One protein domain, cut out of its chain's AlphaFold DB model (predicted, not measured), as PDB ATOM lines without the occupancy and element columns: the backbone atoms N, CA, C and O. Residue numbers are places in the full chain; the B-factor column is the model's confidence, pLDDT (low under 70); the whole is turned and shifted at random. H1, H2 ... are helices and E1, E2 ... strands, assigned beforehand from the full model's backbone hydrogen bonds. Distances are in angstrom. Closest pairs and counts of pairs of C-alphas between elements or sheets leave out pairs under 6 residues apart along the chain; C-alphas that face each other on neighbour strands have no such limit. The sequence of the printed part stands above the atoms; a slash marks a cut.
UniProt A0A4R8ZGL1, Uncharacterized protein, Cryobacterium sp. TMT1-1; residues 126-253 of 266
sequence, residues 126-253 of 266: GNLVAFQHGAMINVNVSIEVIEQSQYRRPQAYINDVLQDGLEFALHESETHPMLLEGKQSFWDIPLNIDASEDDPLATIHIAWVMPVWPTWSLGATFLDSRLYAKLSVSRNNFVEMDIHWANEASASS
ATOM      1  N   GLY A 126      87.197 121.735  80.231       88.75
ATOM      2  CA  GLY A 126      87.650 120.392  79.908       88.75
ATOM      3  C   GLY A 126      86.463 119.538  79.494       88.75
ATOM      4  O   GLY A 126      85.399 119.591  80.112       88.75
ATOM      5  N   ASN A 127      86.636 118.730  78.462       91.69
ATOM      6  CA  ASN A 127      85.671 117.727  78.049       91.69
ATOM      7  C   ASN A 127      86.370 116.372  78.011       91.69
ATOM      8  O   ASN A 127      87.419 116.240  77.385       91.69
ATOM      9  N   LEU A 128      85.797 115.377  78.680       94.75
ATOM     10  CA  LEU A 128      86.282 114.000  78.662       94.75
ATOM     11  C   LEU A 128      85.128 113.091  78.247       94.75
ATOM     12  O   LEU A 128      84.117 112.987  78.947       94.75
ATOM     13  N   VAL A 129      85.289 112.439  77.096       95.56
ATOM     14  CA  VAL A 129      84.263 111.571  76.518       95.56
ATOM     15  C   VAL A 129      84.841 110.209  76.166       95.56
ATOM     16  O   VAL A 129      85.834 110.138  75.446       95.56
ATOM     17  N   ALA A 130      84.190 109.136  76.621       96.25
ATOM     18  CA  ALA A 130      84.534 107.763  76.256       96.25
ATOM     19  C   ALA A 130      83.482 107.115  75.343       96.25
ATOM     20  O   ALA A 130      82.274 107.314  75.508       96.25
ATOM     21  N   PHE A 131      83.946 106.293  74.406       95.62
ATOM     22  CA  PHE A 131      83.125 105.512  73.486       95.62
ATOM     23  C   PHE A 131      83.586 104.061  73.497       95.62
ATOM     24  O   PHE A 131      84.772 103.799  73.321       95.62
ATOM     25  N   GLN A 132      82.661 103.123  73.672       94.81
ATOM     26  CA  GLN A 132      82.979 101.695  73.679       94.81
ATOM     27  C   GLN A 132      82.810 101.055  72.300       94.81
ATOM     28  O   GLN A 132      81.859 101.349  71.570       94.81
ATOM     29  N   HIS A 133      83.736 100.155  71.977       91.81
ATOM     30  CA  HIS A 133      83.749  99.330  70.774       91.81
ATOM     31  C   HIS A 133      84.327  97.956  71.142       91.81
ATOM     32  O   HIS A 133      85.512  97.826  71.455       91.81
ATOM     33  N   GLY A 134      83.465  96.938  71.223       91.69
ATOM     34  CA  GLY A 134      83.846  95.612  71.706       91.69
ATOM     35  C   GLY A 134      84.402  95.659  73.133       91.69
ATOM     36  O   GLY A 134      83.803  96.270  74.021       91.69
ATOM     37  N   ALA A 135      85.550  95.016  73.356       93.81
ATOM     38  CA  ALA A 135      86.261  95.013  74.641       93.81
ATOM     39  C   ALA A 135      87.247  96.185  74.811       93.81
ATOM     40  O   ALA A 135      88.115  96.141  75.682       93.81
ATOM     41  N   MET A 136      87.111  97.224  73.986       95.38
ATOM     42  CA  MET A 136      87.974  98.397  73.987       95.38
ATOM     43  C   MET A 136      87.149  99.675  74.156       95.38
ATOM     44  O   MET A 136      85.938  99.710  73.903       95.38
ATOM     45  N   ILE A 137      87.825 100.750  74.549       95.31
ATOM     46  CA  ILE A 137      87.269 102.101  74.565       95.31
ATOM     47  C   ILE A 137      88.197 103.080  73.853       95.31
ATOM     48  O   ILE A 137      89.421 102.956  73.887       95.31
ATOM     49  N   ASN A 138      87.583 104.106  73.278       95.25
ATOM     50  CA  ASN A 138      88.256 105.291  72.776       95.25
ATOM     51  C   ASN A 138      87.896 106.469  73.667       95.25
ATOM     52  O   ASN A 138      86.729 106.658  74.014       95.25
ATOM     53  N   VAL A 139      88.891 107.269  74.021       94.94
ATOM     54  CA  VAL A 139      88.744 108.385  74.948       94.94
ATOM     55  C   VAL A 139      89.211 109.657  74.269       94.94
ATOM     56  O   VAL A 139      90.332 109.737  73.778       94.94
ATOM     57  N   ASN A 140      88.351 110.666  74.267       94.06
ATOM     58  CA  ASN A 140      88.655 111.991  73.754       94.06
ATOM     59  C   ASN A 140      88.704 112.978  74.912       94.06
ATOM     60  O   ASN A 140      87.741 113.106  75.669       94.06
ATOM     61  N   VAL A 141      89.821 113.688  75.008       93.12
ATOM     62  CA  VAL A 141      90.017 114.808  75.919       93.12
ATOM     63  C   VAL A 141      90.151 116.064  75.080       93.12
ATOM     64  O   VAL A 141      91.053 116.159  74.248       93.12
ATOM     65  N   SER A 142      89.275 117.037  75.296       90.88
ATOM     66  CA  SER A 142      89.462 118.382  74.762       90.88
ATOM     67  C   SER A 142      89.545 119.395  75.889       90.88
ATOM     68  O   SER A 142      88.925 119.234  76.940       90.88
ATOM     69  N   ILE A 143      90.353 120.422  75.674       88.69
ATOM     70  CA  ILE A 143      90.492 121.551  76.578       88.69
ATOM     71  C   ILE A 143      90.322 122.848  75.807       88.69
ATOM     72  O   ILE A 143      90.758 122.957  74.665       88.69
ATOM     73  N   GLU A 144      89.740 123.838  76.464       85.94
ATOM     74  CA  GLU A 144      89.624 125.198  75.963       85.94
ATOM     75  C   GLU A 144      90.157 126.158  77.026       85.94
ATOM     76  O   GLU A 144      89.825 126.050  78.210       85.94
ATOM     77  N   VAL A 145      91.013 127.089  76.616       80.00
ATOM     78  CA  VAL A 145      91.585 128.130  77.479       80.00
ATOM     79  C   VAL A 145      91.499 129.478  76.788       80.00
ATOM     80  O   VAL A 145      91.576 129.549  75.569       80.00
ATOM     81  N   ILE A 146      91.376 130.565  77.544       73.69
ATOM     82  CA  ILE A 146      91.386 131.903  76.944       73.69
ATOM     83  C   ILE A 146      92.780 132.203  76.397       73.69
ATOM     84  O   ILE A 146      93.785 131.924  77.062       73.69
ATOM     85  N   GLU A 147      92.833 132.797  75.208       61.88
ATOM     86  CA  GLU A 147      94.065 133.270  74.588       61.88
ATOM     87  C   GLU A 147      94.890 134.109  75.586       61.88
ATOM     88  O   GLU A 147      94.344 134.886  76.369       61.88
ATOM     89  N   GLN A 148      96.216 133.923  75.599       65.00
ATOM     90  CA  GLN A 148      97.165 134.589  76.514       65.00
ATOM     91  C   GLN A 148      97.092 134.169  77.998       65.00
ATOM     92  O   GLN A 148      97.875 134.665  78.812       65.00
ATOM     93  N   SER A 149      96.226 133.222  78.374       61.88
ATOM     94  CA  SER A 149      96.201 132.684  79.742       61.88
ATOM     95  C   SER A 149      97.439 131.839  80.047       61.88
ATOM     96  O   SER A 149      97.909 131.062  79.213       61.88
ATOM     97  N   GLN A 150      97.933 131.915  81.285       63.12
ATOM     98  CA  GLN A 150      98.924 130.954  81.767       63.12
ATOM     99  C   GLN A 150      98.257 129.592  81.980       63.12
ATOM    100  O   GLN A 150      97.286 129.481  82.731       63.12
ATOM    101  N   TYR A 151      98.792 128.545  81.351       72.75
ATOM    102  CA  TYR A 151      98.286 127.184  81.501       72.75
ATOM    103  C   TYR A 151      99.422 126.175  81.651       72.75
ATOM    104  O   TYR A 151     100.553 126.389  81.207       72.75
ATOM    105  N   ARG A 152      99.102 125.045  82.282       73.75
ATOM    106  CA  ARG A 152      99.923 123.833  82.240       73.75
ATOM    107  C   ARG A 152      99.195 122.788  81.412       73.75
ATOM    108  O   ARG A 152      97.967 122.729  81.443       73.75
ATOM    109  N   ARG A 153      99.944 121.971  80.673       82.50
ATOM    110  CA  ARG A 153      99.353 120.876  79.897       82.50
ATOM    111  C   ARG A 153      98.713 119.854  80.844       82.50
ATOM    112  O   ARG A 153      99.324 119.554  81.876       82.50
ATOM    113  N   PRO A 154      97.518 119.329  80.520       88.06
ATOM    114  CA  PRO A 154      96.944 118.221  81.263       88.06
ATOM    115  C   PRO A 154      97.856 116.996  81.202       88.06
ATOM    116  O   PRO A 154      98.529 116.755  80.200       88.06
ATOM    117  N   GLN A 155      97.837 116.202  82.263       89.94
ATOM    118  CA  GLN A 155      98.417 114.867  82.284       89.94
ATOM    119  C   GLN A 155      97.282 113.855  82.295       89.94
ATOM    120  O   GLN A 155      96.360 113.977  83.103       89.94
ATOM    121  N   ALA A 156      97.346 112.872  81.404       92.38
ATOM    122  CA  ALA A 156      96.382 111.786  81.360       92.38
ATOM    123  C   ALA A 156      97.004 110.521  81.945       92.38
ATOM    124  O   ALA A 156      98.115 110.142  81.579       92.38
ATOM    125  N   TYR A 157      96.265 109.869  82.826       94.06
ATOM    126  CA  TYR A 157      96.571 108.563  83.381       94.06
ATOM    127  C   TYR A 157      95.462 107.617  82.932       94.06
ATOM    128  O   TYR A 157      94.279 107.916  83.096       94.06
ATOM    129  N   ILE A 158      95.842 106.498  82.328       94.50
ATOM    130  CA  ILE A 158      94.910 105.458  81.889       94.50
ATOM    131  C   ILE A 158      95.341 104.174  82.573       94.50
ATOM    132  O   ILE A 158      96.484 103.753  82.401       94.50
ATOM    133  N   ASN A 159      94.446 103.581  83.360       93.94
ATOM    134  CA  ASN A 159      94.727 102.411  84.195       93.94
ATOM    135  C   ASN A 159      96.008 102.615  85.028       93.94
ATOM    136  O   ASN A 159      96.922 101.796  84.992       93.94
ATOM    137  N   ASP A 160      96.097 103.771  85.695       91.31
ATOM    138  CA  ASP A 160      97.240 104.240  86.496       91.31
ATOM    139  C   ASP A 160      98.569 104.442  85.745       91.31
ATOM    140  O   ASP A 160      99.590 104.777  86.350       91.31
ATOM    141  N   VAL A 161      98.574 104.320  84.415       93.44
ATOM    142  CA  VAL A 161      99.753 104.570  83.582       93.44
ATOM    143  C   VAL A 161      99.698 105.981  83.009       93.44
ATOM    144  O   VAL A 161      98.782 106.321  82.252       93.44
ATOM    145  N   LEU A 162     100.708 106.792  83.342       92.25
ATOM    146  CA  LEU A 162     100.910 108.110  82.740       92.25
ATOM    147  C   LEU A 162     101.106 107.967  81.228       92.25
ATOM    148  O   LEU A 162     101.967 107.220  80.766       92.25
ATOM    149  N   GLN A 163     100.316 108.714  80.470       90.44
ATOM    150  CA  GLN A 163     100.453 108.812  79.027       90.44
ATOM    151  C   GLN A 163     101.444 109.935  78.707       90.44
ATOM    152  O   GLN A 163     101.125 111.118  78.835       90.44
ATOM    153  N   ASP A 164     102.667 109.560  78.336       77.38
ATOM    154  CA  ASP A 164     103.728 110.498  77.971       77.38
ATOM    155  C   ASP A 164     103.585 111.006  76.528       77.38
ATOM    156  O   ASP A 164     102.942 110.391  75.680       77.38
ATOM    157  N   GLY A 165     104.224 112.141  76.228       67.00
ATOM    158  CA  GLY A 165     104.321 112.656  74.855       67.00
ATOM    159  C   GLY A 165     103.047 113.305  74.306       67.00
ATOM    160  O   GLY A 165     102.963 113.542  73.106       67.00
ATOM    161  N   LEU A 166     102.072 113.625  75.161       69.81
ATOM    162  CA  LEU A 166     100.860 114.335  74.748       69.81
ATOM    163  C   LEU A 166     101.218 115.749  74.292       69.81
ATOM    164  O   LEU A 166     101.756 116.558  75.061       69.81
ATOM    165  N   GLU A 167     100.915 116.060  73.035       66.62
ATOM    166  CA  GLU A 167     101.217 117.380  72.496       66.62
ATOM    167  C   GLU A 167     100.255 118.430  73.054       66.62
ATOM    168  O   GLU A 167     100.712 119.533  73.365       66.62
ATOM    169  N   PHE A 168      98.965 118.081  73.227       71.31
ATOM    170  CA  PHE A 168      97.874 119.032  73.507       71.31
ATOM    171  C   PHE A 168      98.118 120.352  72.764       71.31
ATOM    172  O   PHE A 168      98.170 121.426  73.370       71.31
ATOM    173  N   ALA A 169      98.389 120.251  71.459       71.38
ATOM    174  CA  ALA A 169      98.729 121.407  70.655       71.38
ATOM    175  C   ALA A 169      97.525 122.351  70.655       71.38
ATOM    176  O   ALA A 169      96.437 121.986  70.214       71.38
ATOM    177  N   LEU A 170      97.720 123.529  71.244       76.62
ATOM    178  CA  LEU A 170      96.692 124.548  71.295       76.62
ATOM    179  C   LEU A 170      96.620 125.253  69.943       76.62
ATOM    180  O   LEU A 170      97.634 125.722  69.420       76.62
ATOM    181  N   HIS A 171      95.412 125.347  69.413       78.88
ATOM    182  CA  HIS A 171      95.090 126.054  68.183       78.88
ATOM    183  C   HIS A 171      93.976 127.060  68.455       78.88
ATOM    184  O   HIS A 171      93.261 126.931  69.444       78.88
ATOM    185  N   GLU A 172      93.822 128.067  67.602       78.19
ATOM    186  CA  GLU A 172      92.669 128.967  67.683       78.19
ATOM    187  C   GLU A 172      91.375 128.154  67.553       78.19
ATOM    188  O   GLU A 172      91.243 127.313  66.661       78.19
ATOM    189  N   SER A 173      90.431 128.377  68.467       73.81
ATOM    190  CA  SER A 173      89.135 127.709  68.418       73.81
ATOM    191  C   SER A 173      88.338 128.195  67.206       73.81
ATOM    192  O   SER A 173      88.147 129.394  66.999       73.81
ATOM    193  N   GLU A 174      87.809 127.250  66.429       73.50
ATOM    194  CA  GLU A 174      86.976 127.542  65.254       73.50
ATOM    195  C   GLU A 174      85.613 128.151  65.631       73.50
ATOM    196  O   GLU A 174      84.993 128.859  64.838       73.50
ATOM    197  N   THR A 175      85.131 127.866  66.843       65.31
ATOM    198  CA  THR A 175      83.807 128.275  67.335       65.31
ATOM    199  C   THR A 175      83.866 129.505  68.234       65.31
ATOM    200  O   THR A 175      82.889 130.260  68.306       65.31
ATOM    201  N   HIS A 176      84.999 129.735  68.901       68.81
ATOM    202  CA  HIS A 176      85.167 130.796  69.888       68.81
ATOM    203  C   HIS A 176      86.482 131.561  69.655       68.81
ATOM    204  O   HIS A 176      87.511 131.169  70.191       68.81
ATOM    205  N   PRO A 177      86.459 132.706  68.941       68.88
ATOM    206  CA  PRO A 177      87.664 133.425  68.497       68.88
ATOM    207  C   PRO A 177      88.642 133.884  69.591       68.88
ATOM    208  O   PRO A 177      89.732 134.333  69.275       68.88
ATOM    209  N   MET A 178      88.244 133.835  70.865       69.25
ATOM    210  CA  MET A 178      89.071 134.228  72.014       69.25
ATOM    211  C   MET A 178      89.641 133.025  72.782       69.25
ATOM    212  O   MET A 178      90.290 133.206  73.815       69.25
ATOM    213  N   LEU A 179      89.345 131.802  72.337       75.12
ATOM    214  CA  LEU A 179      89.770 130.568  72.984       75.12
ATOM    215  C   LEU A 179      90.824 129.858  72.142       75.12
ATOM    216  O   LEU A 179      90.774 129.833  70.914       75.12
ATOM    217  N   LEU A 180      91.752 129.227  72.843       80.06
ATOM    218  CA  LEU A 180      92.634 128.216  72.311       80.06
ATOM    219  C   LEU A 180      92.084 126.842  72.684       80.06
ATOM    220  O   LEU A 180      91.790 126.585  73.852       80.06
ATOM    221  N   GLU A 181      91.979 125.962  71.700       86.06
ATOM    222  CA  GLU A 181      91.499 124.597  71.848       86.06
ATOM    223  C   GLU A 181      92.653 123.602  71.691       86.06
ATOM    224  O   GLU A 181      93.470 123.716  70.778       86.06
ATOM    225  N   GLY A 182      92.707 122.604  72.571       88.50
ATOM    226  CA  GLY A 182      93.595 121.452  72.455       88.50
ATOM    227  C   GLY A 182      92.794 120.162  72.500       88.50
ATOM    228  O   GLY A 182      91.904 120.014  73.336       88.50
ATOM    229  N   LYS A 183      93.121 119.210  71.627       90.06
ATOM    230  CA  LYS A 183      92.459 117.903  71.560       90.06
ATOM    231  C   LYS A 183      93.479 116.782  71.649       90.06
ATOM    232  O   LYS A 183      94.537 116.850  71.031       90.06
ATOM    233  N   GLN A 184      93.130 115.740  72.391       91.62
ATOM    234  CA  GLN A 184      93.885 114.503  72.468       91.62
ATOM    235  C   GLN A 184      92.924 113.319  72.448       91.62
ATOM    236  O   GLN A 184      91.993 113.243  73.250       91.62
ATOM    237  N   SER A 185      93.185 112.381  71.546       91.81
ATOM    238  CA  SER A 185      92.466 111.113  71.465       91.81
ATOM    239  C   SER A 185      93.374 109.977  71.913       91.81
ATOM    240  O   SER A 185      94.563 109.956  71.585       91.81
ATOM    241  N   PHE A 186      92.795 109.039  72.646       92.56
ATOM    242  CA  PHE A 186      93.401 107.784  73.061       92.56
ATOM    243  C   PHE A 186      92.548 106.660  72.489       92.56
ATOM    244  O   PHE A 186      91.336 106.626  72.710       92.56
ATOM    245  N   TRP A 187      93.181 105.785  71.720       92.19
ATOM    246  CA  TRP A 187      92.504 104.745  70.959       92.19
ATOM    247  C   TRP A 187      92.794 103.375  71.551       92.19
ATOM    248  O   TRP A 187      93.856 103.172  72.141       92.19
ATOM    249  N   ASP A 188      91.857 102.452  71.359       92.69
ATOM    250  CA  ASP A 188      92.033 101.024  71.618       92.69
ATOM    251  C   ASP A 188      92.500 100.714  73.052       92.69
ATOM    252  O   ASP A 188      93.359  99.860  73.283       92.69
ATOM    253  N   ILE A 189      91.934 101.411  74.042       94.50
ATOM    254  CA  ILE A 189      92.232 101.155  75.454       94.50
ATOM    255  C   ILE A 189      91.495  99.874  75.869       94.50
ATOM    256  O   ILE A 189      90.263  99.840  75.792       94.50
ATOM    257  N   PRO A 190      92.203  98.833  76.338       95.06
ATOM    258  CA  PRO A 190      91.570  97.581  76.719       95.06
ATOM    259  C   PRO A 190      90.797  97.703  78.030       95.06
ATOM    260  O   PRO A 190      91.288  98.269  79.010       95.06
ATOM    261  N   LEU A 191      89.603  97.108  78.054       95.50
ATOM    262  CA  LEU A 191      88.838  96.874  79.275       95.50
ATOM    263  C   LEU A 191      89.323  95.584  79.945       95.50
ATOM    264  O   LEU A 191      89.388  94.528  79.313       95.50
ATOM    265  N   ASN A 192      89.604  95.642  81.244       95.06
ATOM    266  CA  ASN A 192      89.892  94.462  82.049       95.06
ATOM    267  C   ASN A 192      88.596  93.702  82.375       95.06
ATOM    268  O   ASN A 192      88.048  93.833  83.464       95.06
ATOM    269  N   ILE A 193      88.104  92.897  81.432       93.50
ATOM    270  CA  ILE A 193      86.852  92.129  81.573       93.50
ATOM    271  C   ILE A 193      86.861  91.120  82.734       93.50
ATOM    272  O   ILE A 193      85.799  90.677  83.175       93.50
ATOM    273  N   ASP A 194      88.041  90.769  83.243       93.31
ATOM    274  CA  ASP A 194      88.187  89.856  84.373       93.31
ATOM    275  C   ASP A 194      87.944  90.540  85.728       93.31
ATOM    276  O   ASP A 194      87.800  89.840  86.737       93.31
ATOM    277  N   ALA A 195      87.849  91.877  85.754       91.69
ATOM    278  CA  ALA A 195      87.528  92.659  86.944       91.69
ATOM    279  C   ALA A 195      86.194  92.228  87.579       91.69
ATOM    280  O   ALA A 195      85.264  91.773  86.899       91.69
ATOM    281  N   SER A 196      86.112  92.367  88.905       92.06
ATOM    282  CA  SER A 196      84.867  92.159  89.645       92.06
ATOM    283  C   SER A 196      83.862  93.287  89.360       92.06
ATOM    284  O   SER A 196      84.168  94.236  88.646       92.06
ATOM    285  N   GLU A 197      82.639  93.190  89.887       91.38
ATOM    286  CA  GLU A 197      81.661  94.288  89.785       91.38
ATOM    287  C   GLU A 197      82.163  95.578  90.454       91.38
ATOM    288  O   GLU A 197      81.958  96.672  89.924       91.38
ATOM    289  N   ASP A 198      82.831  95.441  91.602       91.81
ATOM    290  CA  ASP A 198      83.275  96.566  92.426       91.81
ATOM    291  C   ASP A 198      84.545  97.234  91.880       91.81
ATOM    292  O   ASP A 198      84.798  98.410  92.151       91.81
ATOM    293  N   ASP A 199      85.332  96.501  91.092       94.81
ATOM    294  CA  ASP A 199      86.576  96.992  90.511       94.81
ATOM    295  C   ASP A 199      86.328  97.634  89.136       94.81
ATOM    296  O   ASP A 199      85.520  97.135  88.344       94.81
ATOM    297  N   PRO A 200      87.020  98.737  88.803       96.38
ATOM    298  CA  PRO A 200      86.915  99.330  87.481       96.38
ATOM    299  C   PRO A 200      87.539  98.412  86.420       96.38
ATOM    300  O   PRO A 200      88.650  97.902  86.561       96.38
ATOM    301  N   LEU A 201      86.826  98.248  85.308       97.12
ATOM    302  CA  LEU A 201      87.319  97.640  84.070       97.12
ATOM    303  C   LEU A 201      88.398  98.517  83.422       97.12
ATOM    304  O   LEU A 201      89.328  98.008  82.801       97.12
ATOM    305  N   ALA A 202      88.225  99.835  83.522       97.00
ATOM    306  CA  ALA A 202      89.196 100.833  83.109       97.00
ATOM    307  C   ALA A 202      88.989 102.123  83.903       97.00
ATOM    308  O   ALA A 202      87.850 102.503  84.185       97.00
ATOM    309  N   THR A 203      90.091 102.810  84.186       96.62
ATOM    310  CA  THR A 203      90.102 104.107  84.866       96.62
ATOM    311  C   THR A 203      90.813 105.120  83.989       96.62
ATOM    312  O   THR A 203      91.954 104.916  83.570       96.62
ATOM    313  N   ILE A 204      90.136 106.229  83.714       96.12
ATOM    314  CA  ILE A 204      90.703 107.390  83.041       96.12
ATOM    315  C   ILE A 204      90.758 108.521  84.042       96.12
ATOM    316  O   ILE A 204      89.736 108.930  84.588       96.12
ATOM    317  N   HIS A 205      91.943 109.077  84.221       93.56
ATOM    318  CA  HIS A 205      92.188 110.119  85.191       93.56
ATOM    319  C   HIS A 205      92.974 111.254  84.535       93.56
ATOM    320  O   HIS A 205      94.085 111.062  84.048       93.56
ATOM    321  N   ILE A 206      92.389 112.451  84.494       92.38
ATOM    322  CA  ILE A 206      93.024 113.638  83.917       92.38
ATOM    323  C   ILE A 206      93.361 114.623  85.029       92.38
ATOM    324  O   ILE A 206      92.482 115.113  85.737       92.38
ATOM    325  N   ALA A 207      94.647 114.941  85.145       89.19
ATOM    326  CA  ALA A 207      95.179 115.945  86.048       89.19
ATOM    327  C   ALA A 207      95.425 117.244  85.284       89.19
ATOM    328  O   ALA A 207      96.271 117.290  84.388       89.19
ATOM    329  N   TRP A 208      94.731 118.320  85.647       85.81
ATOM    330  CA  TRP A 208      94.909 119.613  84.996       85.81
ATOM    331  C   TRP A 208      95.005 120.757  86.000       85.81
ATOM    332  O   TRP A 208      94.012 121.322  86.455       85.81
ATOM    333  N   VAL A 209      96.247 121.090  86.357       76.56
ATOM    334  CA  VAL A 209      96.561 122.135  87.336       76.56
ATOM    335  C   VAL A 209      96.514 123.503  86.665       76.56
ATOM    336  O   VAL A 209      97.453 123.892  85.967       76.56
ATOM    337  N   MET A 210      95.434 124.235  86.917       69.88
ATOM    338  CA  MET A 210      95.208 125.588  86.415       69.88
ATOM    339  C   MET A 210      95.179 126.610  87.562       69.88
ATOM    340  O   MET A 210      94.796 126.254  88.677       69.88
ATOM    341  N   PRO A 211      95.550 127.884  87.316       59.31
ATOM    342  CA  PRO A 211      95.402 128.954  88.309       59.31
ATOM    343  C   PRO A 211      93.945 129.172  88.747       59.31
ATOM    344  O   PRO A 211      93.683 129.568  89.879       59.31
ATOM    345  N   VAL A 212      92.997 128.885  87.848       63.69
ATOM    346  CA  VAL A 212      91.551 128.924  88.091       63.69
ATOM    347  C   VAL A 212      90.974 127.533  87.836       63.69
ATOM    348  O   VAL A 212      91.360 126.876  86.871       63.69
ATOM    349  N   TRP A 213      90.035 127.088  88.678       69.94
ATOM    350  CA  TRP A 213      89.427 125.761  88.537       69.94
ATOM    351  C   TRP A 213      88.727 125.584  87.184       69.94
ATOM    352  O   TRP A 213      87.830 126.378  86.876       69.94
ATOM    353  N   PRO A 214      89.067 124.528  86.423       76.00
ATOM    354  CA  PRO A 214      88.399 124.239  85.170       76.00
ATOM    355  C   PRO A 214      86.967 123.747  85.399       76.00
ATOM    356  O   PRO A 214      86.655 123.107  86.409       76.00
ATOM    357  N   THR A 215      86.102 124.013  84.426       81.06
ATOM    358  CA  THR A 215      84.779 123.392  84.335       81.06
ATOM    359  C   THR A 215      84.894 122.124  83.495       81.06
ATOM    360  O   THR A 215      85.448 122.173  82.402       81.06
ATOM    361  N   TRP A 216      84.359 120.999  83.978       86.31
ATOM    362  CA  TRP A 216      84.406 119.720  83.265       86.31
ATOM    363  C   TRP A 216      83.034 119.297  82.742       86.31
ATOM    364  O   TRP A 216      82.061 119.260  83.497       86.31
ATOM    365  N   SER A 217      82.984 118.932  81.464       88.69
ATOM    366  CA  SER A 217      81.903 118.164  80.851       88.69
ATOM    367  C   SER A 217      82.358 116.717  80.700       88.69
ATOM    368  O   SER A 217      83.453 116.459  80.202       88.69
ATOM    369  N   LEU A 218      81.531 115.775  81.149       93.00
ATOM    370  CA  LEU A 218      81.849 114.352  81.137       93.00
ATOM    371  C   LEU A 218      80.750 113.571  80.439       93.00
ATOM    372  O   LEU A 218      79.565 113.793  80.691       93.00
ATOM    373  N   GLY A 219      81.150 112.630  79.589       94.00
ATOM    374  CA  GLY A 219      80.220 111.771  78.874       94.00
ATOM    375  C   GLY A 219      80.800 110.393  78.609       94.00
ATOM    376  O   GLY A 219      81.997 110.227  78.413       94.00
ATOM    377  N   ALA A 220      79.938 109.389  78.568       94.81
ATOM    378  CA  ALA A 220      80.312 108.063  78.111       94.81
ATOM    379  C   ALA A 220      79.170 107.485  77.281       94.81
ATOM    380  O   ALA A 220      77.999 107.660  77.619       94.81
ATOM    381  N   THR A 221      79.513 106.817  76.185       95.25
ATOM    382  CA  THR A 221      78.551 106.104  75.344       95.25
ATOM    383  C   THR A 221      78.963 104.644  75.238       95.25
ATOM    384  O   THR A 221      80.019 104.328  74.685       95.25
ATOM    385  N   PHE A 222      78.101 103.764  75.742       95.31
ATOM    386  CA  PHE A 222      78.277 102.316  75.694       95.31
ATOM    387  C   PHE A 222      77.271 101.692  74.731       95.31
ATOM    388  O   PHE A 222      76.090 102.037  74.746       95.31
ATOM    389  N   LEU A 223      77.749 100.783  73.883       93.56
ATOM    390  CA  LEU A 223      76.905  99.925  73.055       93.56
ATOM    391  C   LEU A 223      76.335  98.777  73.891       93.56
ATOM    392  O   LEU A 223      75.181  98.397  73.710       93.56
ATOM    393  N   ASP A 224      77.142  98.234  74.803       93.94
ATOM    394  CA  ASP A 224      76.755  97.144  75.689       93.94
ATOM    395  C   ASP A 224      76.123  97.675  76.984       93.94
ATOM    396  O   ASP A 224      76.742  98.420  77.743       93.94
ATOM    397  N   SER A 225      74.885  97.259  77.264       93.75
ATOM    398  CA  SER A 225      74.148  97.663  78.469       93.75
ATOM    399  C   SER A 225      74.712  97.070  79.762       93.75
ATOM    400  O   SER A 225      74.273  97.440  80.851       93.75
ATOM    401  N   ARG A 226      75.679  96.153  79.655       95.62
ATOM    402  CA  ARG A 226      76.416  95.597  80.789       95.62
ATOM    403  C   ARG A 226      77.451  96.555  81.362       95.62
ATOM    404  O   ARG A 226      78.031  96.222  82.391       95.62
ATOM    405  N   LEU A 227      77.692  97.701  80.729       96.62
ATOM    406  CA  LEU A 227      78.693  98.677  81.144       96.62
ATOM    407  C   LEU A 227      78.038  99.976  81.614       96.62
ATOM    408  O   LEU A 227      77.014 100.405  81.083       96.62
ATOM    409  N   TYR A 228      78.666 100.634  82.582       96.25
ATOM    410  CA  TYR A 228      78.358 102.017  82.930       96.25
ATOM    411  C   TYR A 228      79.630 102.769  83.315       96.25
ATOM    412  O   TYR A 228      80.653 102.161  83.623       96.25
ATOM    413  N   ALA A 229      79.549 104.100  83.297       96.31
ATOM    414  CA  ALA A 229      80.624 104.967  83.751       96.31
ATOM    415  C   ALA A 229      80.220 105.667  85.043       96.31
ATOM    416  O   ALA A 229      79.129 106.239  85.143       96.31
ATOM    417  N   LYS A 230      81.133 105.678  86.005       94.56
ATOM    418  CA  LYS A 230      81.081 106.540  87.172       94.56
ATOM    419  C   LYS A 230      81.963 107.752  86.901       94.56
ATOM    420  O   LYS A 230      83.136 107.626  86.568       94.56
ATOM    421  N   LEU A 231      81.362 108.930  87.010       92.69
ATOM    422  CA  LEU A 231      81.983 110.199  86.651       92.69
ATOM    423  C   LEU A 231      82.218 111.015  87.917       92.69
ATOM    424  O   LEU A 231      81.265 111.355  88.623       92.69
ATOM    425  N   SER A 232      83.477 111.339  88.191       87.94
ATOM    426  CA  SER A 232      83.892 112.030  89.409       87.94
ATOM    427  C   SER A 232      84.684 113.283  89.052       87.94
ATOM    428  O   SER A 232      85.762 113.215  88.473       87.94
ATOM    429  N   VAL A 233      84.164 114.450  89.436       81.25
ATOM    430  CA  VAL A 233      84.908 115.716  89.380       81.25
ATOM    431  C   VAL A 233      85.277 116.101  90.801       81.25
ATOM    432  O   VAL A 233      84.411 116.447  91.611       81.25
ATOM    433  N   SER A 234      86.562 116.048  91.122       71.56
ATOM    434  CA  SER A 234      87.067 116.390  92.445       71.56
ATOM    435  C   SER A 234      87.709 117.777  92.437       71.56
ATOM    436  O   SER A 234      88.316 118.235  91.471       71.56
ATOM    437  N   ARG A 235      87.582 118.504  93.555       59.81
ATOM    438  CA  ARG A 235      88.110 119.877  93.695       59.81
ATOM    439  C   ARG A 235      89.641 119.943  93.802       59.81
ATOM    440  O   ARG A 235      90.170 120.940  94.258       59.81
ATOM    441  N   ASN A 236      90.363 118.905  93.416       64.38
ATOM    442  CA  ASN A 236      91.813 118.768  93.550       64.38
ATOM    443  C   ASN A 236      92.560 118.891  92.205       64.38
ATOM    444  O   ASN A 236      93.723 118.518  92.157       64.38
ATOM    445  N   ASN A 237      91.940 119.470  91.163       69.94
ATOM    446  CA  ASN A 237      92.465 119.580  89.784       69.94
ATOM    447  C   ASN A 237      92.425 118.277  88.984       69.94
ATOM    448  O   ASN A 237      93.144 118.134  87.995       69.94
ATOM    449  N   PHE A 238      91.584 117.342  89.409       83.12
ATOM    450  CA  PHE A 238      91.467 116.045  88.776       83.12
ATOM    451  C   PHE A 238      90.033 115.767  88.358       83.12
ATOM    452  O   PHE A 238      89.071 116.202  89.004       83.12
ATOM    453  N   VAL A 239      89.917 115.019  87.273       91.25
ATOM    454  CA  VAL A 239      88.671 114.414  86.842       91.25
ATOM    455  C   VAL A 239      88.907 112.952  86.528       91.25
ATOM    456  O   VAL A 239      89.937 112.593  85.957       91.25
ATOM    457  N   GLU A 240      87.959 112.122  86.926       94.50
ATOM    458  CA  GLU A 240      88.066 110.676  86.847       94.50
ATOM    459  C   GLU A 240      86.803 110.093  86.216       94.50
ATOM    460  O   GLU A 240      85.675 110.532  86.480       94.50
ATOM    461  N   MET A 241      87.019 109.118  85.343       96.56
ATOM    462  CA  MET A 241      85.997 108.298  84.725       96.56
ATOM    463  C   MET A 241      86.386 106.841  84.917       96.56
ATOM    464  O   MET A 241      87.331 106.360  84.290       96.56
ATOM    465  N   ASP A 242      85.606 106.151  85.737       97.00
ATOM    466  CA  ASP A 242      85.729 104.715  85.937       97.00
ATOM    467  C   ASP A 242      84.643 103.997  85.158       97.00
ATOM    468  O   ASP A 242      83.467 104.368  85.215       97.00
ATOM    469  N   ILE A 243      85.022 102.950  84.440       97.00
ATOM    470  CA  ILE A 243      84.097 102.105  83.693       97.00
ATOM    471  C   ILE A 243      83.945 100.799  84.453       97.00
ATOM    472  O   ILE A 243      84.935 100.152  84.769       97.00
ATOM    473  N   HIS A 244      82.708 100.400  84.721       97.44
ATOM    474  CA  HIS A 244      82.386  99.236  85.539       97.44
ATOM    475  C   HIS A 244      81.359  98.334  84.858       97.44
ATOM    476  O   HIS A 244      80.600  98.757  83.978       97.44
ATOM    477  N   TRP A 245      81.292  97.090  85.332       97.25
ATOM    478  CA  TRP A 245      80.141  96.228  85.096       97.25
ATOM    479  C   TRP A 245      78.900  96.811  85.771       97.25
ATOM    480  O   TRP A 245      78.934  97.137  86.947       97.25
ATOM    481  N   ALA A 246      77.772  96.881  85.066       95.00
ATOM    482  CA  ALA A 246      76.534  97.491  85.560       95.00
ATOM    483  C   ALA A 246      75.923  96.810  86.792       95.00
ATOM    484  O   ALA A 246      75.078  97.413  87.449       95.00
ATOM    485  N   ASN A 247      76.273  95.545  87.039       94.62
ATOM    486  CA  ASN A 247      75.880  94.755  88.208       94.62
ATOM    487  C   ASN A 247      76.578  93.378  88.194       94.62
ATOM    488  O   ASN A 247      77.190  92.991  87.191       94.62
ATOM    489  N   GLU A 248      76.386  92.592  89.255       93.50
ATOM    490  CA  GLU A 248      76.895  91.220  89.401       93.50
ATOM    491  C   GLU A 248      76.525  90.300  88.225       93.50
ATOM    492  O   GLU A 248      77.329  89.471  87.790       93.50
ATOM    493  N   ALA A 249      75.318  90.440  87.664       92.94
ATOM    494  CA  ALA A 249      74.877  89.618  86.538       92.94
ATOM    495  C   ALA A 249      75.630  89.975  85.246       92.94
ATOM    496  O   ALA A 249      75.978  89.083  84.469       92.94
ATOM    497  N   SER A 250      75.926  91.262  85.036       94.44
ATOM    498  CA  SER A 250      76.793  91.735  83.956       94.44
ATOM    499  C   SER A 250      78.195  91.138  84.087       94.44
ATOM    500  O   SER A 250      78.658  90.506  83.136       94.44
ATOM    501  N   ALA A 251      78.808  91.225  85.274       93.25
ATOM    502  CA  ALA A 251      80.128  90.650  85.557       93.25
ATOM    503  C   ALA A 251      80.153  89.118  85.386       93.25
ATOM    504  O   ALA A 251      81.055  88.557  84.767       93.25
ATOM    505  N   SER A 252      79.104  88.426  85.840       93.12
ATOM    506  CA  SER A 252      78.940  86.973  85.676       93.12
ATOM    507  C   SER A 252      78.764  86.539  84.217       93.12
ATOM    508  O   SER A 252      78.893  85.359  83.898       93.12
ATOM    509  N   SER A 253      78.462  87.476  83.317       91.75
ATOM    510  CA  SER A 253      78.304  87.224  81.884       91.75
ATOM    511  C   SER A 253      79.553  87.543  81.055       91.75
ATOM    512  O   SER A 253      79.461  87.545  79.827       91.75
TER     513      SER A 253
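This is residues 126 to 253 of the 266 residues of an uncharacterized protein of Cryobacterium sp. TMT1-1 (UniProt A0A4R8ZGL1). Two four-stranded sheets lie face to face as an elongated sandwich, their strands 16 degrees apart, with the short helix H1 at one end. A long unnamed stretch, residues 159 to 178, links the edge strands E3 and E4 and is tied to each by a short pairing. The printed part has 128 residues, with eight named strands, E1 to E8, followed by H1; it is mostly strand. One sheet runs E4, E2, E1, E6, mixed; the other runs E3, E5, E8, E7, all antiparallel. The whole is compact, with a radius of gyration of the C-alphas of 15.7 A and spans of 52 by 27 by 24 A.

E1, residues 126 to 133, and E2, residues 136 to 146, form a hairpin; N 127 and O 142 are 2.8 A apart, within hydrogen-bond range. E4, residues 179 to 190, is antiparallel to E2, with N 141 and O 184 at 2.8 A. E6, residues 215 to 221, is parallel to E1, with N 128 and O 217 at 3.0 A. This sheet is twisted. In the other, E3, residues 155 to 158, is antiparallel to E5, residues 202 to 207, with N 157 and O 205 at 2.8 A. E8, residues 238 to 245, is antiparallel to E5, with N 204 and O 241 at 2.9 A. E7, residues 227 to 234, forms a hairpin with E8, with N 230 and O 242 at 2.8 A. In this sandwich, two sheets face to face, the facing parts are 9.4 A centre to centre. H1, residues 248 to 252, only grazes the second sheet, with residues 250 to 252; the closest C-alphas of E8 and H1, Trp 245 and Ala 251, are 5.6 A apart. In H1 the O i to N i+4 pair is within hydrogen-bond range.

E1 begins at C-alpha 126 (87.650, 120.392, 79.908) and spans 23.3 A. E2 spans 33.8 A, E4 33.2 A, E7 22.6 A and E8 23.1 A; E3, E5 and E6 are shorter. H1 ends at C-alpha 252 (78.940, 86.973, 85.676).

The farthest C-alphas, Gln 148 and Ser 252, are 51.8 A apart. The printed part has no cut. The links E3 to E4 and E4 to E5 are long. Mean pLDDT of the printed part is 86.6; 18 residues are under 70, among them 147 to 150 and 175 to 178.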